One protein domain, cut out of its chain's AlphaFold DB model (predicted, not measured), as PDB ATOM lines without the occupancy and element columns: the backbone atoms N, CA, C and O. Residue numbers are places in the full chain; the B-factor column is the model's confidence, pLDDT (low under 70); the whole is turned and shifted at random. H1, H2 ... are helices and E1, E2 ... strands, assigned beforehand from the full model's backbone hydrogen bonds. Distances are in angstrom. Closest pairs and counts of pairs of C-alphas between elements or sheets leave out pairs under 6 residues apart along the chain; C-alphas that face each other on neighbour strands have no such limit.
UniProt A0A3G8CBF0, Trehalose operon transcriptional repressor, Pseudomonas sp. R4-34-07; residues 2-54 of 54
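AT A GLANCE: This is residues 2 to 54 of the 54 residues of the protein "Trehalose operon transcriptional repressor" of Pseudomonas sp. R4-34-07 (UniProt A0A3G8CBF0). The model is a long two-stranded hairpin, E1 and E2, with a short helix, H1, beyond its open end, the end away from the turn at residues 28 to 32. From that same open end a tail without named elements, residues 42 to 54, turns and runs off as a second arm, making a V with the hairpin; residues 49 to 54 stick out free. The printed part has 53 residues with one named helix and two named strands, in the order H1, E1, E2; the sheet's order is E1 - E2, antiparallel, and the class is mixed, helices and strands, with under half of the residues in named elements. The whole is only just loose, close to extended, with a radius of gyration of the C-alphas of 14.9 A, and it is flat, spanning 43 by 27 by 14 A.

HOW THE PARTS SIT: Look first at the sheet, where E1, residues 20 to 27, and E2, residues 33 to 41, form a hairpin. They are antiparallel, with 168 degrees between their N-to-C directions. C-alphas 23 and 38 face each other at 4.4 A, and so do C-alphas 20 and 41 at 5.0 A. Among the backbone pairs within hydrogen-bond range, find N 22 and O 39 at 2.8 A and N 41 and O 20 at 2.8 A. Next look at H1, residues 5 to 10, in which every O i to N i+4 pair is within hydrogen-bond range. Its closest C-alpha pair with E2 is that of Asp 7 and Arg 40, 7.9 A apart, while the two centres are 18.0 A apart.

IN THESE COORDINATES: Find C-alpha 20 at (131.262, 109.307, 156.668); from there E1 runs 23.2 A to C-alpha 27 at (111.273, 120.776, 153.881). After the turn, E2 runs 24.0 A from C-alpha 33 to C-alpha 41 at (131.279, 107.683, 151.946). H1 is much shorter, 8.9 A from C-alpha 5 to C-alpha 10, and begins at (127.770, 95.000, 156.852).

THE WHOLE: The two C-alphas farthest apart are those of Gly 15 and Asp 30, at 44.5 A. The printed part has no cut and runs from residue 2 to residue 54, the chain's last residue; the C-alphas of Pro 2 and Arg 54 are 35.1 A apart. The link from E1 to E2, 5 residues, is tight, and the link from H1 to E1, 9 residues, is short. Residues 42 to 54 have no named element, and their C-alphas lie 9 to 26 A from the mean of all C-alphas. The mean pLDDT of the printed part is 89.6, and no printed residue is under 70.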
ATOM      1  N   PRO A   2     130.442 103.954 162.687       92.88
ATOM      2  CA  PRO A   2     131.027 102.631 162.478       92.88
ATOM      3  C   PRO A   2     130.519 102.023 161.167       92.88
ATOM      4  O   PRO A   2     129.350 102.206 160.813       92.88
ATOM      5  N   ARG A   3     131.389 101.316 160.442       91.62
ATOM      6  CA  ARG A   3     130.985 100.630 159.210       91.62
ATOM      7  C   ARG A   3     129.978  99.517 159.508       91.62
ATOM      8  O   ARG A   3     130.154  98.733 160.441       91.62
ATOM      9  N   SER A   4     128.934  99.432 158.698       93.81
ATOM     10  CA  SER A   4     127.942  98.358 158.724       93.81
ATOM     11  C   SER A   4     128.360  97.187 157.825       93.81
ATOM     12  O   SER A   4     129.427  97.204 157.204       93.81
ATOM     13  N   LYS A   5     127.553  96.119 157.787       93.81
ATOM     14  CA  LYS A   5     127.770  95.000 156.852       93.81
ATOM     15  C   LYS A   5     127.535  95.425 155.402       93.81
ATOM     16  O   LYS A   5     128.331  95.053 154.551       93.81
ATOM     17  N   ASP A   6     126.529  96.258 155.155       93.25
ATOM     18  CA  ASP A   6     126.225  96.770 153.815       93.25
ATOM     19  C   ASP A   6     127.347  97.665 153.286       93.25
ATOM     20  O   ASP A   6     127.741  97.539 152.130       93.25
ATOM     21  N   ASP A   7     127.947  98.493 154.149       92.75
ATOM     22  CA  ASP A   7     129.104  99.310 153.758       92.75
ATOM     23  C   ASP A   7     130.270  98.430 153.283       92.75
ATOM     24  O   ASP A   7     130.946  98.775 152.326       92.75
ATOM     25  N   GLN A   8     130.491  97.265 153.902       91.62
ATOM     26  CA  GLN A   8     131.540  96.328 153.468       91.62
ATOM     27  C   GLN A   8     131.212  95.630 152.146       91.62
ATOM     28  O   GLN A   8     132.124  95.188 151.456       91.62
ATOM     29  N   ALA A   9     129.928  95.479 151.821       93.12
ATOM     30  CA  ALA A   9     129.489  94.845 150.585       93.12
ATOM     31  C   ALA A   9     129.533  95.810 149.388       93.12
ATOM     32  O   ALA A   9     129.661  95.361 148.249       93.12
ATOM     33  N   HIS A  10     129.410  97.117 149.640       92.12
ATOM     34  CA  HIS A  10     129.189  98.121 148.596       92.12
ATOM     35  C   HIS A  10     130.251  99.223 148.522       92.12
ATOM     36  O   HIS A  10     130.303  99.928 147.514       92.12
ATOM     37  N   LEU A  11     131.097  99.382 149.542       88.88
ATOM     38  CA  LEU A  11     132.170 100.373 149.570       88.88
ATOM     39  C   LEU A  11     133.532  99.687 149.673       88.88
ATOM     40  O   LEU A  11     133.713  98.717 150.407       88.88
ATOM     41  N   ASP A  12     134.509 100.248 148.971       89.56
ATOM     42  CA  ASP A  12     135.908  99.879 149.144       89.56
ATOM     43  C   ASP A  12     136.478 100.624 150.353       89.56
ATOM     44  O   ASP A  12     136.828 101.801 150.272       89.56
ATOM     45  N   LEU A  13     136.472  99.957 151.505       88.19
ATOM     46  CA  LEU A  13     136.817 100.570 152.785       88.19
ATOM     47  C   LEU A  13     138.321 100.558 153.083       88.19
ATOM     48  O   LEU A  13     138.706 101.172 154.068       88.19
ATOM     49  N   ASP A  14     139.157  99.839 152.326       87.56
ATOM     50  CA  ASP A  14     140.609  99.703 152.575       87.56
ATOM     51  C   ASP A  14     140.976  99.477 154.064       87.56
ATOM     52  O   ASP A  14     141.811 100.148 154.671       87.56
ATOM     53  N   GLY A  15     140.242  98.576 154.729       83.94
ATOM     54  CA  GLY A  15     140.441  98.256 156.149       83.94
ATOM     55  C   GLY A  15     139.931  99.304 157.152       83.94
ATOM     56  O   GLY A  15     140.002  99.070 158.361       83.94
ATOM     57  N   GLN A  16     139.355 100.419 156.694       87.75
ATOM     58  CA  GLN A  16     138.759 101.443 157.553       87.75
ATOM     59  C   GLN A  16     137.623 100.856 158.402       87.75
ATOM     60  O   GLN A  16     136.837 100.016 157.964       87.75
ATOM     61  N   SER A  17     137.525 101.299 159.656       91.69
ATOM     62  CA  SER A  17     136.481 100.872 160.603       91.69
ATOM     63  C   SER A  17     135.258 101.790 160.618       91.69
ATOM     64  O   SER A  17     134.244 101.467 161.239       91.69
ATOM     65  N   HIS A  18     135.338 102.928 159.933       92.25
ATOM     66  CA  HIS A  18     134.329 103.976 159.950       92.25
ATOM     67  C   HIS A  18     134.005 104.441 158.534       92.25
ATOM     68  O   HIS A  18     134.819 104.307 157.628       92.25
ATOM     69  N   VAL A  19     132.814 105.008 158.383       93.25
ATOM     70  CA  VAL A  19     132.343 105.696 157.181       93.25
ATOM     71  C   VAL A  19     131.839 107.085 157.549       93.25
ATOM     72  O   VAL A  19     131.378 107.327 158.678       93.25
ATOM     73  N   ILE A  20     131.906 107.999 156.591       91.88
ATOM     74  CA  ILE A  20     131.262 109.307 156.668       91.88
ATOM     75  C   ILE A  20     129.798 109.113 156.289       91.88
ATOM     76  O   ILE A  20     129.501 108.431 155.316       91.88
ATOM     77  N   VAL A  21     128.886 109.690 157.067       92.50
ATOM     78  CA  VAL A  21     127.449 109.657 156.780       92.50
ATOM     79  C   VAL A  21     126.966 111.091 156.689       92.50
ATOM     80  O   VAL A  21     127.182 111.868 157.617       92.50
ATOM     81  N   VAL A  22     126.345 111.430 155.565       91.00
ATOM     82  CA  VAL A  22     125.778 112.749 155.299       91.00
ATOM     83  C   VAL A  22     124.283 112.582 155.121       91.00
ATOM     84  O   VAL A  22     123.842 111.916 154.185       91.00
ATOM     85  N   SER A  23     123.524 113.199 156.018       93.19
ATOM     86  CA  SER A  23     122.069 113.249 155.962       93.19
ATOM     87  C   SER A  23     121.603 114.638 155.537       93.19
ATOM     88  O   SER A  23     122.056 115.630 156.110       93.19
ATOM     89  N   ASN A  24     120.676 114.710 154.588       93.06
ATOM     90  CA  ASN A  24     120.006 115.945 154.199       93.06
ATOM     91  C   ASN A  24     118.491 115.799 154.390       93.06
ATOM     92  O   ASN A  24     117.907 114.763 154.073       93.06
ATOM     93  N   GLN A  25     117.871 116.846 154.928       96.69
ATOM     94  CA  GLN A  25     116.437 116.952 155.142       96.69
ATOM     95  C   GLN A  25     115.925 118.189 154.409       96.69
ATOM     96  O   GLN A  25     116.264 119.317 154.764       96.69
ATOM     97  N   THR A  26     115.075 117.971 153.411       95.25
ATOM     98  CA  THR A  26     114.453 119.047 152.637       95.25
ATOM     99  C   THR A  26     113.006 119.208 153.081       95.25
ATOM    100  O   THR A  26     112.241 118.239 153.102       95.25
ATOM    101  N   PHE A  27     112.613 120.439 153.406       96.88
ATOM    102  CA  PHE A  27     111.273 120.776 153.881       96.88
ATOM    103  C   PHE A  27     110.559 121.709 152.902       96.88
ATOM    104  O   PHE A  27     111.174 122.575 152.279       96.88
ATOM    105  N   LEU A  28     109.245 121.534 152.784       96.44
ATOM    106  CA  LEU A  28     108.363 122.486 152.119       96.44
ATOM    107  C   LEU A  28     108.227 123.758 152.965       96.44
ATOM    108  O   LEU A  28     108.524 123.774 154.159       96.44
ATOM    109  N   GLN A  29     107.700 124.821 152.358       96.00
ATOM    110  CA  GLN A  29     107.472 126.097 153.044       96.00
ATOM    111  C   GLN A  29     106.549 125.969 154.271       96.00
ATOM    112  O   GLN A  29     106.685 126.735 155.220       96.00
ATOM    113  N   ASP A  30     105.629 125.001 154.270       95.94
ATOM    114  CA  ASP A  30     104.718 124.724 155.389       95.94
ATOM    115  C   ASP A  30     105.345 123.865 156.507       95.94
ATOM    116  O   ASP A  30     104.651 123.449 157.434       95.94
ATOM    117  N   GLY A  31     106.651 123.597 156.431       95.31
ATOM    118  CA  GLY A  31     107.407 122.848 157.432       95.31
ATOM    119  C   GLY A  31     107.284 121.328 157.316       95.31
ATOM    120  O   GLY A  31     107.914 120.612 158.094       95.31
ATOM    121  N   ARG A  32     106.516 120.798 156.355       96.50
ATOM    122  CA  ARG A  32     106.466 119.348 156.117       96.50
ATOM    123  C   ARG A  32     107.729 118.874 155.410       96.50
ATOM    124  O   ARG A  32     108.195 119.502 154.461       96.50
ATOM    125  N   GLN A  33     108.259 117.734 155.841       95.56
ATOM    126  CA  GLN A  33     109.406 117.115 155.186       95.56
ATOM    127  C   GLN A  33     108.996 116.572 153.814       95.56
ATOM    128  O   GLN A  33     108.040 115.805 153.703       95.56
ATOM    129  N   PHE A  34     109.728 116.979 152.782       95.94
ATOM    130  CA  PHE A  34     109.560 116.495 151.417       95.94
ATOM    131  C   PHE A  34     110.505 115.329 151.125       95.94
ATOM    132  O   PHE A  34     110.091 114.333 150.538       95.94
ATOM    133  N   GLU A  35     111.759 115.435 151.569       96.81
ATOM    134  CA  GLU A  35     112.794 114.455 151.254       96.81
ATOM    135  C   GLU A  35     113.760 114.262 152.427       96.81
ATOM    136  O   GLU A  35     114.115 115.214 153.125       96.81
ATOM    137  N   TYR A  36     114.188 113.013 152.619       95.56
ATOM    138  CA  TYR A  36     115.348 112.645 153.425       95.56
ATOM    139  C   TYR A  36     116.305 111.849 152.553       95.56
ATOM    140  O   TYR A  36     115.909 110.834 151.978       95.56
ATOM    141  N   THR A  37     117.556 112.286 152.484       94.75
ATOM    142  CA  THR A  37     118.624 111.520 151.844       94.75
ATOM    143  C   THR A  37     119.718 111.230 152.851       94.75
ATOM    144  O   THR A  37     120.092 112.087 153.648       94.75
ATOM    145  N   GLU A  38     120.241 110.010 152.806       94.38
ATOM    146  CA  GLU A  38     121.412 109.601 153.567       94.38
ATOM    147  C   GLU A  38     122.423 109.002 152.596       94.38
ATOM    148  O   GLU A  38     122.119 108.065 151.859       94.38
ATOM    149  N   SER A  39     123.626 109.565 152.577       91.06
ATOM    150  CA  SER A  39     124.727 109.078 151.751       91.06
ATOM    151  C   SER A  39     125.907 108.693 152.630       91.06
ATOM    152  O   SER A  39     126.198 109.356 153.629       91.06
ATOM    153  N   ARG A  40     126.571 107.591 152.276       92.12
ATOM    154  CA  ARG A  40     127.668 107.006 153.052       92.12
ATOM    155  C   ARG A  40     128.920 106.961 152.180       92.12
ATOM    156  O   ARG A  40     128.851 106.497 151.047       92.12
ATOM    157  N   HIS A  41     130.036 107.466 152.698       90.44
ATOM    158  CA  HIS A  41     131.279 107.683 151.946       90.44
ATOM    159  C   HIS A  41     132.497 107.153 152.708       90.44
ATOM    160  O   HIS A  41     132.506 107.122 153.944       90.44
ATOM    161  N   THR A  42     133.542 106.766 151.976       89.88
ATOM    162  CA  THR A  42     134.860 106.434 152.540       89.88
ATOM    163  C   THR A  42     135.572 107.707 153.007       89.88
ATOM    164  O   THR A  42     135.285 108.803 152.520       89.88
ATOM    165  N   LEU A  43     136.486 107.593 153.979       82.75
ATOM    166  CA  LEU A  43     137.106 108.773 154.605       82.75
ATOM    167  C   LEU A  43     138.018 109.565 153.655       82.75
ATOM    168  O   LEU A  43     138.212 110.761 153.843       82.75
ATOM    169  N   ASP A  44     138.592 108.900 152.660       80.75
ATOM    170  CA  ASP A  44     139.597 109.427 151.735       80.75
ATOM    171  C   ASP A  44     138.999 110.168 150.526       80.75
ATOM    172  O   ASP A  44     139.698 110.937 149.866       80.75
ATOM    173  N   LYS A  45     137.710 109.955 150.227       71.12
ATOM    174  CA  LYS A  45     137.067 110.421 148.982       71.12
ATOM    175  C   LYS A  45     136.020 111.513 149.177       71.12
ATOM    176  O   LYS A  45     135.365 111.899 148.211       71.12
ATOM    177  N   PHE A  46     135.853 112.025 150.392       75.62
ATOM    178  CA  PHE A  46     134.791 112.976 150.695       75.62
ATOM    179  C   PHE A  46     135.328 114.352 151.100       75.62
ATOM    180  O   PHE A  46     136.106 114.476 152.043       75.62
ATOM    181  N   TYR A  47     134.839 115.396 150.425       74.94
ATOM    182  CA  TYR A  47     135.055 116.794 150.791       74.94
ATOM    183  C   TYR A  47     133.704 117.502 150.880       74.94
ATOM    184  O   TYR A  47     132.933 117.500 149.921       74.94
ATOM    185  N   PHE A  48     133.428 118.127 152.024       77.56
ATOM    186  CA  PHE A  48     132.269 118.997 152.205       77.56
ATOM    187  C   PHE A  48     132.697 120.458 152.055       77.56
ATOM    188  O   PHE A  48     133.690 120.877 152.648       77.56
ATOM    189  N   CYS A  49     131.948 121.227 151.269       79.44
ATOM    190  CA  CYS A  49     132.129 122.665 151.120       79.44
ATOM    191  C   CYS A  49     130.790 123.342 151.403       79.44
ATOM    192  O   CYS A  49     129.783 122.973 150.800       79.44
ATOM    193  N   ASP A  50     130.795 124.321 152.301       81.31
ATOM    194  CA  ASP A  50     129.635 125.156 152.597       81.31
ATOM    195  C   ASP A  50     130.037 126.630 152.564       81.31
ATOM    196  O   ASP A  50     131.168 126.999 152.895       81.31
ATOM    197  N   ILE A  51     129.109 127.475 152.125       76.38
ATOM    198  CA  ILE A  51     129.312 128.914 151.984       76.38
ATOM    199  C   ILE A  51     128.400 129.612 152.988       76.38
ATOM    200  O   ILE A  51     127.237 129.898 152.708       76.38
ATOM    201  N   ALA A  52     128.960 129.957 154.144       82.75
ATOM    202  CA  ALA A  52     128.284 130.814 155.108       82.75
ATOM    203  C   ALA A  52     128.308 132.276 154.629       82.75
ATOM    204  O   ALA A  52     129.366 132.828 154.314       82.75
ATOM    205  N   ARG A  53     127.142 132.926 154.590       81.94
ATOM    206  CA  ARG A  53     127.008 134.374 154.362       81.94
ATOM    207  C   ARG A  53     126.543 135.044 155.658       81.94
ATOM    208  O   ARG A  53     125.709 134.471 156.354       81.94
ATOM    209  N   ARG A  54     127.103 136.219 155.973       80.00
ATOM    210  CA  ARG A  54     126.712 137.038 157.136       80.00
ATOM    211  C   ARG A  54     125.627 138.041 156.769       80.00
ATOM    212  O   ARG A  54     125.711 138.576 155.639       80.00
TER     213      ARG A  54